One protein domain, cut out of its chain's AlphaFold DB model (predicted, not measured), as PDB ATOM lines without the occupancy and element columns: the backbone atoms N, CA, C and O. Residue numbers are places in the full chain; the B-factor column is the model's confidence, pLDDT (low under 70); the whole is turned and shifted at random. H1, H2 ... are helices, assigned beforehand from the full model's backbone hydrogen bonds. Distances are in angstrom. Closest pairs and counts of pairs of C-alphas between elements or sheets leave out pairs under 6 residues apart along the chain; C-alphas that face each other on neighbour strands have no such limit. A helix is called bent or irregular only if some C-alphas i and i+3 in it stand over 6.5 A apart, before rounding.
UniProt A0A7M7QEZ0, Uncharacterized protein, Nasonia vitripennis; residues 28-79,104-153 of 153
ATOM      1  N   LEU A  28     129.012 142.956 147.264       91.00
ATOM      2  CA  LEU A  28     129.154 143.122 145.816       91.00
ATOM      3  C   LEU A  28     130.493 143.769 145.444       91.00
ATOM      4  O   LEU A  28     131.100 144.498 146.227       91.00
ATOM      5  N   GLU A  29     130.936 143.549 144.208       90.69
ATOM      6  CA  GLU A  29     132.179 144.141 143.698       90.69
ATOM      7  C   GLU A  29     132.102 145.674 143.630       90.69
ATOM      8  O   GLU A  29     133.045 146.359 144.014       90.69
ATOM      9  N   GLN A  30     130.957 146.235 143.230       92.00
ATOM     10  CA  GLN A  30     130.785 147.692 143.189       92.00
ATOM     11  C   GLN A  30     130.891 148.328 144.583       92.00
ATOM     12  O   GLN A  30     131.474 149.399 144.728       92.00
ATOM     13  N   GLU A  31     130.389 147.650 145.619       93.62
ATOM     14  CA  GLU A  31     130.521 148.113 147.005       93.62
ATOM     15  C   GLU A  31     131.994 148.176 147.418       93.62
ATOM     16  O   GLU A  31     132.420 149.132 148.062       93.62
ATOM     17  N   ARG A  32     132.802 147.201 146.980       92.62
ATOM     18  CA  ARG A  32     134.250 147.216 147.199       92.62
ATOM     19  C   ARG A  32     134.904 148.435 146.561       92.62
ATOM     20  O   ARG A  32     135.670 149.132 147.221       92.62
ATOM     21  N   VAL A  33     134.600 148.686 145.289       93.12
ATOM     22  CA  VAL A  33     135.147 149.818 144.526       93.12
ATOM     23  C   VAL A  33     134.800 151.143 145.202       93.12
ATOM     24  O   VAL A  33     135.689 151.969 145.418       93.12
ATOM     25  N   ASP A  34     133.541 151.313 145.603       93.31
ATOM     26  CA  ASP A  34     133.083 152.513 146.300       93.31
ATOM     27  C   ASP A  34     133.849 152.731 147.618       93.31
ATOM     28  O   ASP A  34     134.302 153.839 147.910       93.31
ATOM     29  N   LEU A  35     134.043 151.670 148.410       93.38
ATOM     30  CA  LEU A  35     134.752 151.752 149.690       93.38
ATOM     31  C   LEU A  35     136.258 151.996 149.529       93.38
ATOM     32  O   LEU A  35     136.856 152.686 150.359       93.38
ATOM     33  N   ILE A  36     136.875 151.486 148.458       92.75
ATOM     34  CA  ILE A  36     138.270 151.795 148.110       92.75
ATOM     35  C   ILE A  36     138.400 153.275 147.750       92.75
ATOM     36  O   ILE A  36     139.331 153.935 148.215       92.75
ATOM     37  N   GLN A  37     137.479 153.813 146.946       93.25
ATOM     38  CA  GLN A  37     137.500 155.234 146.603       93.25
ATOM     39  C   GLN A  37     137.326 156.104 147.851       93.25
ATOM     40  O   GLN A  37     138.085 157.047 148.054       93.25
ATOM     41  N   LEU A  38     136.411 155.725 148.744       92.50
ATOM     42  CA  LEU A  38     136.213 156.425 150.006       92.50
ATOM     43  C   LEU A  38     137.468 156.400 150.901       92.50
ATOM     44  O   LEU A  38     137.789 157.400 151.539       92.50
ATOM     45  N   ARG A  39     138.215 155.286 150.924       92.62
ATOM     46  CA  ARG A  39     139.509 155.198 151.626       92.62
ATOM     47  C   ARG A  39     140.531 156.174 151.039       92.62
ATOM     48  O   ARG A  39     141.228 156.839 151.798       92.62
ATOM     49  N   LYS A  40     140.618 156.274 149.708       92.62
ATOM     50  CA  LYS A  40     141.514 157.227 149.026       92.62
ATOM     51  C   LYS A  40     141.148 158.672 149.354       92.62
ATOM     52  O   LYS A  40     142.038 159.467 149.639       92.62
ATOM     53  N   ASP A  41     139.856 158.992 149.360       92.56
ATOM     54  CA  ASP A  41     139.373 160.322 149.730       92.56
ATOM     55  C   ASP A  41     139.710 160.640 151.192       92.56
ATOM     56  O   ASP A  41     140.193 161.731 151.487       92.56
ATOM     57  N   LEU A  42     139.525 159.681 152.106       94.25
ATOM     58  CA  LEU A  42     139.907 159.837 153.509       94.25
ATOM     59  C   LEU A  42     141.405 160.127 153.670       94.25
ATOM     60  O   LEU A  42     141.746 161.063 154.385       94.25
ATOM     61  N   ILE A  43     142.277 159.367 153.000       93.50
ATOM     62  CA  ILE A  43     143.733 159.594 153.024       93.50
ATOM     63  C   ILE A  43     144.048 161.001 152.514       93.50
ATOM     64  O   ILE A  43     144.649 161.790 153.230       93.50
ATOM     65  N   TYR A  44     143.522 161.371 151.343       93.31
ATOM     66  CA  TYR A  44     143.732 162.700 150.770       93.31
ATOM     67  C   TYR A  44     143.350 163.839 151.729       93.31
ATOM     68  O   TYR A  44     144.048 164.852 151.815       93.31
ATOM     69  N   TRP A  45     142.220 163.711 152.428       94.19
ATOM     70  CA  TRP A  45     141.763 164.743 153.356       94.19
ATOM     71  C   TRP A  45     142.489 164.714 154.705       94.19
ATOM     72  O   TRP A  45     142.571 165.762 155.343       94.19
ATOM     73  N   LEU A  46     143.035 163.568 155.121       93.56
ATOM     74  CA  LEU A  46     143.956 163.476 156.258       93.56
ATOM     75  C   LEU A  46     145.272 164.190 155.947       93.56
ATOM     76  O   LEU A  46     145.643 165.075 156.713       93.56
ATOM     77  N   ASP A  47     145.884 163.914 154.796       90.62
ATOM     78  CA  ASP A  47     147.096 164.608 154.334       90.62
ATOM     79  C   ASP A  47     146.831 166.118 154.227       90.62
ATOM     80  O   ASP A  47     147.610 166.961 154.657       90.62
ATOM     81  N   SER A  48     145.642 166.481 153.736       88.25
ATOM     82  CA  SER A  48     145.216 167.880 153.675       88.25
ATOM     83  C   SER A  48     145.030 168.514 155.067       88.25
ATOM     84  O   SER A  48     145.173 169.724 155.219       88.25
ATOM     85  N   LEU A  49     144.664 167.748 156.099       88.44
ATOM     86  CA  LEU A  49     144.652 168.264 157.469       88.44
ATOM     87  C   LEU A  49     146.065 168.447 158.006       88.44
ATOM     88  O   LEU A  49     146.310 169.454 158.662       88.44
ATOM     89  N   GLU A  50     146.963 167.511 157.729       88.62
ATOM     90  CA  GLU A  50     148.371 167.586 158.121       88.62
ATOM     91  C   GLU A  50     149.037 168.840 157.537       88.62
ATOM     92  O   GLU A  50     149.538 169.664 158.300       88.62
ATOM     93  N   ASP A  51     148.847 169.108 156.239       84.75
ATOM     94  CA  ASP A  51     149.280 170.354 155.584       84.75
ATOM     95  C   ASP A  51     148.819 171.623 156.331       84.75
ATOM     96  O   ASP A  51     149.538 172.626 156.397       84.75
ATOM     97  N   PHE A  52     147.598 171.608 156.885       83.06
ATOM     98  CA  PHE A  52     147.077 172.730 157.668       83.06
ATOM     99  C   PHE A  52     147.760 172.876 159.028       83.06
ATOM    100  O   PHE A  52     147.892 174.006 159.507       83.06
ATOM    101  N   PHE A  53     148.108 171.768 159.683       82.12
ATOM    102  CA  PHE A  53     148.771 171.780 160.986       82.12
ATOM    103  C   PHE A  53     150.246 172.165 160.867       82.12
ATOM    104  O   PHE A  53     150.725 172.928 161.704       82.12
ATOM    105  N   ASP A  54     150.907 171.740 159.793       84.75
ATOM    106  CA  ASP A  54     152.331 171.992 159.544       84.75
ATOM    107  C   ASP A  54     152.616 173.394 158.986       84.75
ATOM    108  O   ASP A  54     153.766 173.779 158.793       84.75
ATOM    109  N   GLY A  55     151.578 174.191 158.713       75.38
ATOM    110  CA  GLY A  55     151.743 175.540 158.169       75.38
ATOM    111  C   GLY A  55     152.046 175.578 156.664       75.38
ATOM    112  O   GLY A  55     152.248 176.658 156.112       75.38
ATOM    113  N   ASN A  56     151.985 174.438 155.969       77.62
ATOM    114  CA  ASN A  56     152.242 174.306 154.526       77.62
ATOM    115  C   ASN A  56     151.087 174.814 153.638       77.62
ATOM    116  O   ASN A  56     151.086 174.654 152.413       77.62
ATOM    117  N   TYR A  57     150.105 175.490 154.235       68.44
ATOM    118  CA  TYR A  57     148.902 175.968 153.564       68.44
ATOM    119  C   TYR A  57     149.124 177.110 152.563       68.44
ATOM    120  O   TYR A  57     148.209 177.449 151.820       68.44
ATOM    121  N   LEU A  58     150.311 177.722 152.505       64.06
ATOM    122  CA  LEU A  58     150.613 178.778 151.526       64.06
ATOM    123  C   LEU A  58     150.579 178.270 150.073       64.06
ATOM    124  O   LEU A  58     150.366 179.051 149.151       64.06
ATOM    125  N   THR A  59     150.718 176.957 149.867       67.06
ATOM    126  CA  THR A  59     150.574 176.302 148.555       67.06
ATOM    127  C   THR A  59     149.123 175.936 148.220       67.06
ATOM    128  O   THR A  59     148.826 175.426 147.135       67.06
ATOM    129  N   TRP A  60     148.181 176.185 149.134       72.75
ATOM    130  CA  TRP A  60     146.790 175.816 148.930       72.75
ATOM    131  C   TRP A  60     146.077 176.793 148.010       72.75
ATOM    132  O   TRP A  60     145.698 177.898 148.395       72.75
ATOM    133  N   HIS A  61     145.755 176.318 146.810       77.75
ATOM    134  CA  HIS A  61     144.805 177.002 145.946       77.75
ATOM    135  C   HIS A  61     143.378 176.892 146.523       77.75
ATOM    136  O   HIS A  61     142.619 175.960 146.221       77.75
ATOM    137  N   PHE A  62     143.023 177.843 147.391       78.06
ATOM    138  CA  PHE A  62     141.824 177.810 148.234       78.06
ATOM    139  C   PHE A  62     140.508 177.568 147.466       78.06
ATOM    140  O   PHE A  62     139.751 176.681 147.877       78.06
ATOM    141  N   PRO A  63     140.235 178.224 146.314       80.50
ATOM    142  CA  PRO A  63     139.011 177.967 145.550       80.50
ATOM    143  C   PRO A  63     138.896 176.522 145.050       80.50
ATOM    144  O   PRO A  63     137.825 175.919 145.107       80.50
ATOM    145  N   ALA A  64     140.012 175.935 144.607       84.19
ATOM    146  CA  ALA A  64     140.031 174.571 144.081       84.19
ATOM    147  C   ALA A  64     139.824 173.541 145.201       84.19
ATOM    148  O   ALA A  64     139.070 172.581 145.038       84.19
ATOM    149  N   ARG A  65     140.440 173.767 146.368       85.69
ATOM    150  CA  ARG A  65     140.263 172.914 147.553       85.69
ATOM    151  C   ARG A  65     138.838 172.984 148.090       85.69
ATOM    152  O   ARG A  65     138.276 171.948 148.430       85.69
ATOM    153  N   LEU A  66     138.230 174.170 148.115       85.56
ATOM    154  CA  LEU A  66     136.835 174.330 148.521       85.56
ATOM    155  C   LEU A  66     135.873 173.604 147.571       85.56
ATOM    156  O   LEU A  66     134.953 172.931 148.035       85.56
ATOM    157  N   LEU A  67     136.093 173.707 146.257       86.88
ATOM    158  CA  LEU A  67     135.301 172.973 145.270       86.88
ATOM    159  C   LEU A  67     135.441 171.459 145.464       86.88
ATOM    160  O   LEU A  67     134.440 170.750 145.525       86.88
ATOM    161  N   LYS A  68     136.674 170.969 145.637       89.94
ATOM    162  CA  LYS A  68     136.921 169.546 145.878       89.94
ATOM    163  C   LYS A  68     136.270 169.059 147.172       89.94
ATOM    164  O   LYS A  68     135.676 167.988 147.163       89.94
ATOM    165  N   LEU A  69     136.320 169.849 148.248       90.50
ATOM    166  CA  LEU A  69     135.659 169.520 149.516       90.50
ATOM    167  C   LEU A  69     134.156 169.344 149.328       90.50
ATOM    168  O   LEU A  69     133.605 168.340 149.760       90.50
ATOM    169  N   ARG A  70     133.507 170.279 148.628       88.50
ATOM    170  CA  ARG A  70     132.070 170.196 148.332       88.50
ATOM    171  C   ARG A  70     131.726 168.957 147.512       88.50
ATOM    172  O   ARG A  70     130.752 168.282 147.824       88.50
ATOM    173  N   ASN A  71     132.532 168.647 146.498       90.69
ATOM    174  CA  ASN A  71     132.324 167.456 145.678       90.69
ATOM    175  C   ASN A  71     132.454 166.184 146.524       90.69
ATOM    176  O   ASN A  71     131.584 165.323 146.458       90.69
ATOM    177  N   SER A  72     133.483 166.088 147.373       92.69
ATOM    178  CA  SER A  72     133.656 164.949 148.280       92.69
ATOM    179  C   SER A  72     132.516 164.837 149.304       92.69
ATOM    180  O   SER A  72     132.036 163.733 149.562       92.69
ATOM    181  N   GLU A  73     132.038 165.955 149.858       92.88
ATOM    182  CA  GLU A  73     130.866 165.985 150.744       92.88
ATOM    183  C   GLU A  73     129.615 165.467 150.030       92.88
ATOM    184  O   GLU A  73     128.902 164.620 150.569       92.88
ATOM    185  N   GLN A  74     129.365 165.929 148.803       91.12
ATOM    186  CA  GLN A  74     128.235 165.477 147.999       91.12
ATOM    187  C   GLN A  74     128.331 163.978 147.690       91.12
ATOM    188  O   GLN A  74     127.369 163.248 147.930       91.12
ATOM    189  N   SER A  75     129.492 163.499 147.235       90.62
ATOM    190  CA  SER A  75     129.714 162.077 146.957       90.62
ATOM    191  C   SER A  75     129.493 161.209 148.197       90.62
ATOM    192  O   SER A  75     128.874 160.149 148.100       90.62
ATOM    193  N   LEU A  76     129.915 161.667 149.384       93.06
ATOM    194  CA  LEU A  76     129.636 160.963 150.637       93.06
ATOM    195  C   LEU A  76     128.130 160.884 150.929       93.06
ATOM    196  O   LEU A  76     127.644 159.826 151.334       93.06
ATOM    197  N   GLN A  77     127.375 161.967 150.724       91.38
ATOM    198  CA  GLN A  77     125.921 161.958 150.945       91.38
ATOM    199  C   GLN A  77     125.183 161.051 149.954       91.38
ATOM    200  O   GLN A  77     124.272 160.316 150.345       91.38
ATOM    201  N   GLU A  78     125.591 161.051 148.686       90.62
ATOM    202  CA  GLU A  78     125.051 160.148 147.667       90.62
ATOM    203  C   GLU A  78     125.305 158.685 148.044       90.62
ATOM    204  O   GLU A  78     124.401 157.846 147.963       90.62
ATOM    205  N   LEU A  79     126.508 158.385 148.537       91.50
ATOM    206  CA  LEU A  79     126.881 157.044 148.963       91.50
ATOM    207  C   LEU A  79     126.115 156.587 150.211       91.50
ATOM    208  O   LEU A  79     125.622 155.459 150.263       91.50
ATOM    209  N   PHE A 104     140.238 180.973 156.431       80.69
ATOM    210  CA  PHE A 104     141.134 179.834 156.613       80.69
ATOM    211  C   PHE A 104     140.716 178.930 157.789       80.69
ATOM    212  O   PHE A 104     140.671 177.704 157.671       80.69
ATOM    213  N   LYS A 105     140.330 179.547 158.914       85.25
ATOM    214  CA  LYS A 105     139.867 178.851 160.121       85.25
ATOM    215  C   LYS A 105     138.591 178.046 159.865       85.25
ATOM    216  O   LYS A 105     138.466 176.920 160.352       85.25
ATOM    217  N   GLU A 106     137.653 178.596 159.100       87.94
ATOM    218  CA  GLU A 106     136.411 177.903 158.749       87.94
ATOM    219  C   GLU A 106     136.663 176.735 157.799       87.94
ATOM    220  O   GLU A 106     136.093 175.662 158.001       87.94
ATOM    221  N   MET A 107     137.554 176.901 156.817       85.56
ATOM    222  CA  MET A 107     137.929 175.818 155.907       85.56
ATOM    223  C   MET A 107     138.559 174.651 156.666       85.56
ATOM    224  O   MET A 107     138.098 173.520 156.530       85.56
ATOM    225  N   ARG A 108     139.542 174.922 157.534       87.69
ATOM    226  CA  ARG A 108     140.153 173.893 158.386       87.69
ATOM    227  C   ARG A 108     139.110 173.174 159.244       87.69
ATOM    228  O   ARG A 108     139.117 171.949 159.326       87.69
ATOM    229  N   SER A 109     138.187 173.918 159.858       90.38
ATOM    230  CA  SER A 109     137.100 173.344 160.664       90.38
ATOM    231  C   SER A 109     136.174 172.444 159.836       90.38
ATOM    232  O   SER A 109     135.812 171.353 160.277       90.38
ATOM    233  N   ARG A 110     135.817 172.865 158.617       90.62
ATOM    234  CA  ARG A 110     134.969 172.086 157.706       90.62
ATOM    235  C   ARG A 110     135.665 170.813 157.231       90.62
ATOM    236  O   ARG A 110     135.058 169.750 157.309       90.62
ATOM    237  N   VAL A 111     136.938 170.896 156.843       91.62
ATOM    238  CA  VAL A 111     137.741 169.716 156.481       91.62
ATOM    239  C   VAL A 111     137.852 168.756 157.666       91.62
ATOM    240  O   VAL A 111     137.621 167.565 157.496       91.62
ATOM    241  N   ALA A 112     138.104 169.246 158.884       93.44
ATOM    242  CA  ALA A 112     138.189 168.393 160.073       93.44
ATOM    243  C   ALA A 112     136.872 167.653 160.366       93.44
ATOM    244  O   ALA A 112     136.875 166.456 160.664       93.44
ATOM    245  N   LYS A 113     135.732 168.348 160.245       94.56
ATOM    246  CA  LYS A 113     134.403 167.730 160.358       94.56
ATOM    247  C   LYS A 113     134.187 166.676 159.275       94.56
ATOM    248  O   LYS A 113     133.732 165.580 159.590       94.56
ATOM    249  N   PHE A 114     134.555 166.992 158.037       94.50
ATOM    250  CA  PHE A 114     134.399 166.087 156.909       94.50
ATOM    251  C   PHE A 114     135.274 164.833 157.032       94.50
ATOM    252  O   PHE A 114     134.776 163.728 156.853       94.50
ATOM    253  N   VAL A 115     136.541 164.967 157.438       95.62
ATOM    254  CA  VAL A 115     137.436 163.828 157.712       95.62
ATOM    255  C   VAL A 115     136.861 162.920 158.789       95.62
ATOM    256  O   VAL A 115     136.870 161.699 158.634       95.62
ATOM    257  N   LYS A 116     136.321 163.494 159.871       94.31
ATOM    258  CA  LYS A 116     135.648 162.706 160.909       94.31
ATOM    259  C   LYS A 116     134.463 161.935 160.327       94.31
ATOM    260  O   LYS A 116     134.345 160.739 160.569       94.31
ATOM    261  N   GLU A 117     133.614 162.601 159.548       94.38
ATOM    262  CA  GLU A 117     132.443 161.983 158.921       94.38
ATOM    263  C   GLU A 117     132.826 160.863 157.939       94.38
ATOM    264  O   GLU A 117     132.232 159.784 157.985       94.38
ATOM    265  N   LEU A 118     133.843 161.094 157.101       94.50
ATOM    266  CA  LEU A 118     134.408 160.103 156.185       94.50
ATOM    267  C   LEU A 118     134.949 158.892 156.934       94.50
ATOM    268  O   LEU A 118     134.615 157.762 156.590       94.50
ATOM    269  N   ARG A 119     135.765 159.119 157.967       93.50
ATOM    270  CA  ARG A 119     136.360 158.056 158.780       93.50
ATOM    271  C   ARG A 119     135.285 157.218 159.459       93.50
ATOM    272  O   ARG A 119     135.326 155.993 159.390       93.50
ATOM    273  N   ASP A 120     134.331 157.875 160.108       92.69
ATOM    274  CA  ASP A 120     133.271 157.202 160.852       92.69
ATOM    275  C   ASP A 120     132.395 156.365 159.901       92.69
ATOM    276  O   ASP A 120     132.075 155.213 160.205       92.69
ATOM    277  N   PHE A 121     132.081 156.892 158.712       93.38
ATOM    278  CA  PHE A 121     131.386 156.138 157.669       93.38
ATOM    279  C   PHE A 121     132.229 154.967 157.140       93.38
ATOM    280  O   PHE A 121     131.721 153.849 157.073       93.38
ATOM    281  N   TRP A 122     133.506 155.190 156.814       93.75
ATOM    282  CA  TRP A 122     134.411 154.162 156.286       93.75
ATOM    283  C   TRP A 122     134.560 152.973 157.237       93.75
ATOM    284  O   TRP A 122     134.453 151.825 156.807       93.75
ATOM    285  N   ILE A 123     134.756 153.228 158.536       92.00
ATOM    286  CA  ILE A 123     134.879 152.179 159.560       92.00
ATOM    287  C   ILE A 123     133.616 151.317 159.587       92.00
ATOM    288  O   ILE A 123     133.684 150.093 159.516       92.00
ATOM    289  N   VAL A 124     132.445 151.947 159.666       93.62
ATOM    290  CA  VAL A 124     131.178 151.215 159.742       93.62
ATOM    291  C   VAL A 124     130.911 150.439 158.455       93.62
ATOM    292  O   VAL A 124     130.501 149.280 158.501       93.62
ATOM    293  N   ALA A 125     131.139 151.073 157.309       94.00
ATOM    294  CA  ALA A 125     130.866 150.495 156.007       94.00
ATOM    295  C   ALA A 125     131.803 149.323 155.681       94.00
ATOM    296  O   ALA A 125     131.333 148.285 155.225       94.00
ATOM    297  N   SER A 126     133.100 149.443 155.981       93.75
ATOM    298  CA  SER A 126     134.080 148.364 155.787       93.75
ATOM    299  C   SER A 126     133.768 147.134 156.642       93.75
ATOM    300  O   SER A 126     133.794 146.017 156.126       93.75
ATOM    301  N   ILE A 127     133.387 147.324 157.912       93.06
ATOM    302  CA  ILE A 127     132.976 146.225 158.796       93.06
ATOM    303  C   ILE A 127     131.724 145.537 158.248       93.06
ATOM    304  O   ILE A 127     131.722 144.321 158.071       93.06
ATOM    305  N   LYS A 128     130.674 146.299 157.923       93.88
ATOM    306  CA  LYS A 128     129.425 145.725 157.399       93.88
ATOM    307  C   LYS A 128     129.614 145.023 156.056       93.88
ATOM    308  O   LYS A 128     129.037 143.961 155.840       93.88
ATOM    309  N   TYR A 129     130.439 145.578 155.172       94.62
ATOM    310  CA  TYR A 129     130.809 144.925 153.922       94.62
ATOM    311  C   TYR A 129     131.516 143.588 154.177       94.62
ATOM    312  O   TYR A 129     131.119 142.567 153.615       94.62
ATOM    313  N   ALA A 130     132.511 143.566 155.069       93.19
ATOM    314  CA  ALA A 130     133.234 142.348 155.416       93.19
ATOM    315  C   ALA A 130     132.321 141.284 156.047       93.19
ATOM    316  O   ALA A 130     132.442 140.104 155.720       93.19
ATOM    317  N   GLU A 131     131.368 141.689 156.893       92.88
ATOM    318  CA  GLU A 131     130.337 140.793 157.431       92.88
ATOM    319  C   GLU A 131     129.466 140.189 156.320       92.88
ATOM    320  O   GLU A 131     129.203 138.984 156.332       92.88
ATOM    321  N   SER A 132     129.042 140.988 155.340       93.19
ATOM    322  CA  SER A 132     128.252 140.500 154.202       93.19
ATOM    323  C   SER A 132     129.052 139.565 153.291       93.19
ATOM    324  O   SER A 132     128.532 138.534 152.860       93.19
ATOM    325  N   VAL A 133     130.334 139.850 153.045       93.38
ATOM    326  CA  VAL A 133     131.239 138.942 152.320       93.38
ATOM    327  C   VAL A 133     131.412 137.625 153.078       93.38
ATOM    328  O   VAL A 133     131.329 136.554 152.480       93.38
ATOM    329  N   ALA A 134     131.604 137.681 154.399       91.25
ATOM    330  CA  ALA A 134     131.758 136.489 155.225       91.25
ATOM    331  C   ALA A 134     130.503 135.600 155.218       91.25
ATOM    332  O   ALA A 134     130.635 134.379 155.203       91.25
ATOM    333  N   LYS A 135     129.305 136.196 155.190       90.94
ATOM    334  CA  LYS A 135     128.024 135.468 155.119       90.94
ATOM    335  C   LYS A 135     127.717 134.891 153.737       90.94
ATOM    336  O   LYS A 135     127.017 133.893 153.652       90.94
ATOM    337  N   SER A 136     128.193 135.528 152.669       88.19
ATOM    338  CA  SER A 136     127.867 135.158 151.281       88.19
ATOM    339  C   SER A 136     128.896 134.243 150.615       88.19
ATOM    340  O   SER A 136     128.689 133.813 149.484       88.19
ATOM    341  N   THR A 137     130.028 133.983 151.270       86.69
ATOM    342  CA  THR A 137     131.161 133.263 150.678       86.69
ATOM    343  C   THR A 137     131.714 132.251 151.671       86.69
ATOM    344  O   THR A 137     132.139 132.649 152.751       86.69
ATOM    345  N   ASP A 138     131.808 130.972 151.309       84.50
ATOM    346  CA  ASP A 138     132.339 129.930 152.210       84.50
ATOM    347  C   ASP A 138     133.873 129.829 152.178       84.50
ATOM    348  O   ASP A 138     134.513 129.466 153.165       84.50
ATOM    349  N   SER A 139     134.497 130.208 151.058       91.00
ATOM    350  CA  SER A 139     135.948 130.107 150.878       91.00
ATOM    351  C   SER A 139     136.708 131.281 151.498       91.00
ATOM    352  O   SER A 139     136.540 132.437 151.098       91.00
ATOM    353  N   LEU A 140     137.663 130.983 152.387       86.81
ATOM    354  CA  LEU A 140     138.583 131.979 152.952       86.81
ATOM    355  C   LEU A 140     139.384 132.724 151.867       86.81
ATOM    356  O   LEU A 140     139.604 133.930 151.979       86.81
ATOM    357  N   LYS A 141     139.783 132.029 150.791       88.25
ATOM    358  CA  LYS A 141     140.521 132.628 149.665       88.25
ATOM    359  C   LYS A 141     139.687 133.695 148.955       88.25
ATOM    360  O   LYS A 141     140.193 134.772 148.657       88.25
ATOM    361  N   GLN A 142     138.405 133.418 148.721       86.44
ATOM    362  CA  GLN A 142     137.491 134.373 148.093       86.44
ATOM    363  C   GLN A 142     137.166 135.549 149.023       86.44
ATOM    364  O   GLN A 142     137.152 136.686 148.560       86.44
ATOM    365  N   ARG A 143     136.995 135.307 150.333       88.31
ATOM    366  CA  ARG A 143     136.827 136.384 151.328       88.31
ATOM    367  C   ARG A 143     138.020 137.341 151.323       88.31
ATOM    368  O   ARG A 143     137.827 138.548 151.229       88.31
ATOM    369  N   ARG A 144     139.250 136.809 151.340       86.81
ATOM    370  CA  ARG A 144     140.480 137.613 151.235       86.81
ATOM    371  C   ARG A 144     140.528 138.431 149.950       86.81
ATOM    372  O   ARG A 144     140.808 139.620 150.002       86.81
ATOM    373  N   LEU A 145     140.212 137.816 148.811       87.31
ATOM    374  CA  LEU A 145     140.205 138.516 147.524       87.31
ATOM    375  C   LEU A 145     139.200 139.682 147.504       87.31
ATOM    376  O   LEU A 145     139.528 140.766 147.026       87.31
ATOM    377  N   ARG A 146     137.996 139.472 148.054       85.25
ATOM    378  CA  ARG A 146     136.930 140.485 148.102       85.25
ATOM    379  C   ARG A 146     137.190 141.595 149.121       85.25
ATOM    380  O   ARG A 146     136.848 142.739 148.857       85.25
ATOM    381  N   CYS A 147     137.831 141.299 150.249       88.62
ATOM    382  CA  CYS A 147     138.189 142.314 151.247       88.62
ATOM    383  C   CYS A 147     139.536 143.009 150.973       88.62
ATOM    384  O   CYS A 147     139.872 143.977 151.659       88.62
ATOM    385  N   CYS A 148     140.300 142.542 149.980       85.69
ATOM    386  CA  CYS A 148     141.592 143.116 149.618       85.69
ATOM    387  C   CYS A 148     141.471 144.618 149.313       85.69
ATOM    388  O   CYS A 148     140.576 145.045 148.580       85.69
ATOM    389  N   GLY A 149     142.369 145.420 149.891       78.31
ATOM    390  CA  GLY A 149     142.371 146.880 149.766       78.31
ATOM    391  C   GLY A 149     141.411 147.610 150.714       78.31
ATOM    392  O   GLY A 149     141.526 148.830 150.864       78.31
ATOM    393  N   LEU A 150     140.517 146.894 151.404       80.44
ATOM    394  CA  LEU A 150     139.628 147.449 152.433       80.44
ATOM    395  C   LEU A 150     140.105 147.133 153.846       80.44
ATOM    396  O   LEU A 150     140.126 148.022 154.692       80.44
ATOM    397  N   ILE A 151     140.484 145.880 154.083       72.75
ATOM    398  CA  ILE A 151     140.966 145.383 155.370       72.75
ATOM    399  C   ILE A 151     142.212 144.553 155.086       72.75
ATOM    400  O   ILE A 151     142.160 143.631 154.270       72.75
ATOM    401  N   ASP A 152     143.315 144.866 155.759       58.19
ATOM    402  CA  ASP A 152     144.469 143.971 155.793       58.19
ATOM    403  C   ASP A 152     144.116 142.824 156.762       58.19
ATOM    404  O   ASP A 152     144.089 143.019 157.977       58.19
ATOM    405  N   LEU A 153     143.704 141.673 156.204       43.56
ATOM    406  CA  LEU A 153     143.269 140.461 156.927       43.56
ATOM    407  C   LEU A 153     144.385 139.424 157.095       43.56
ATOM    408  O   LEU A 153     144.893 138.917 156.064       43.56
TER     409      LEU A 153
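What this domain is: This is residues 28 to 79 and 104 to 153 of the 153 residues of an uncharacterized protein of Nasonia vitripennis (UniProt A0A7M7QEZ0). A long helix, H4, runs nearly the full length of an elongated, loosely packed bundle; H1 runs beside it the opposite way, H3 packs on one half of it, and H5 folds back on its other end as the second leg of a short helical hairpin. The very short H2 sits in the turn between H1 and H3, far from the middle. The printed part has 102 residues with five named helices, H1 to H5 in order along the chain, and no named strand; the class is all helix. The whole is loose, with a radius of gyration of the C-alphas of 16.2 A, and its C-alphas span 52 by 26 by 18 A, only just elongated.

How they stand to each other: H1, residues 29 to 53, touches H4, residues 104 to 136, at a shallow tilt of 28 degrees, opposite ways; their closest C-alphas, of Leu 42 and Leu 118, are 6.1 A apart. H2, residues 56 to 59, is close to H1 but not clearly touching, the closest C-alphas being those of Asp 51 and Tyr 57 at 6.0 A. H3, residues 62 to 79, is close to H1 but not clearly touching, with the C-alphas of Asp 41 and Ser 72 closest at 7.5 A; their tilt of 32 degrees, opposite ways, is shallow, only just short of steep. H3 touches residues 107 to 118 of H4 at a shallow tilt of 30 degrees, the same way, with the C-alphas of Glu 73 and Phe 114 closest at 7.1 A. H1, H3 and H4 form a bundle, helices side by side. H5, residues 140 to 147, makes a hairpin with H4, touching its residues 130 to 134 at a shallow tilt of 24 degrees, opposite ways; the closest C-alphas, of Val 133 and Arg 143, are 6.2 A apart. H5 only just touches H1, at residues 29 to 32 of H1, with 3 pairs of C-alphas within 8 A, the closest those of Arg 32 and Arg 146 at 7.3 A; the tilt is steep, 52 degrees, the same way. H4 is the hub, touching three other helices. H3 and H5 are apart. In H1, H3, H4 and H5 every O i to N i+4 pair is within hydrogen-bond range; H2 is too short for such a pair, and its one O i to N i+3 pair is within range.

Where its parts are: H1 begins at C-alpha 29, (132.179, 144.141, 143.698), and is 36.6 A long. H2 is 6.5 A long and only just irregular, C-alphas 56 and 59 being 6.51 A apart. H3 is 25.6 A long. H4 runs 46.9 A from C-alpha 104, (141.134, 179.834, 156.613). H5 is 10.5 A long and ends at C-alpha 147, (138.189, 142.314, 151.247).

The domain as a whole: The two C-alphas farthest apart, of Leu 58 and Asp 138, are 52.2 A apart. Residues 80 to 103 are not printed, and C-alphas 79 and 104 are 27.9 A apart across this cut, which lies in the link from H3 to H4. Of the links that are printed whole, those from H1 to H2, H2 to H3 and H4 to H5 are tight. The mean pLDDT of the printed part is 87.9; residues 57 to 59 and 152 to 153 are under 70.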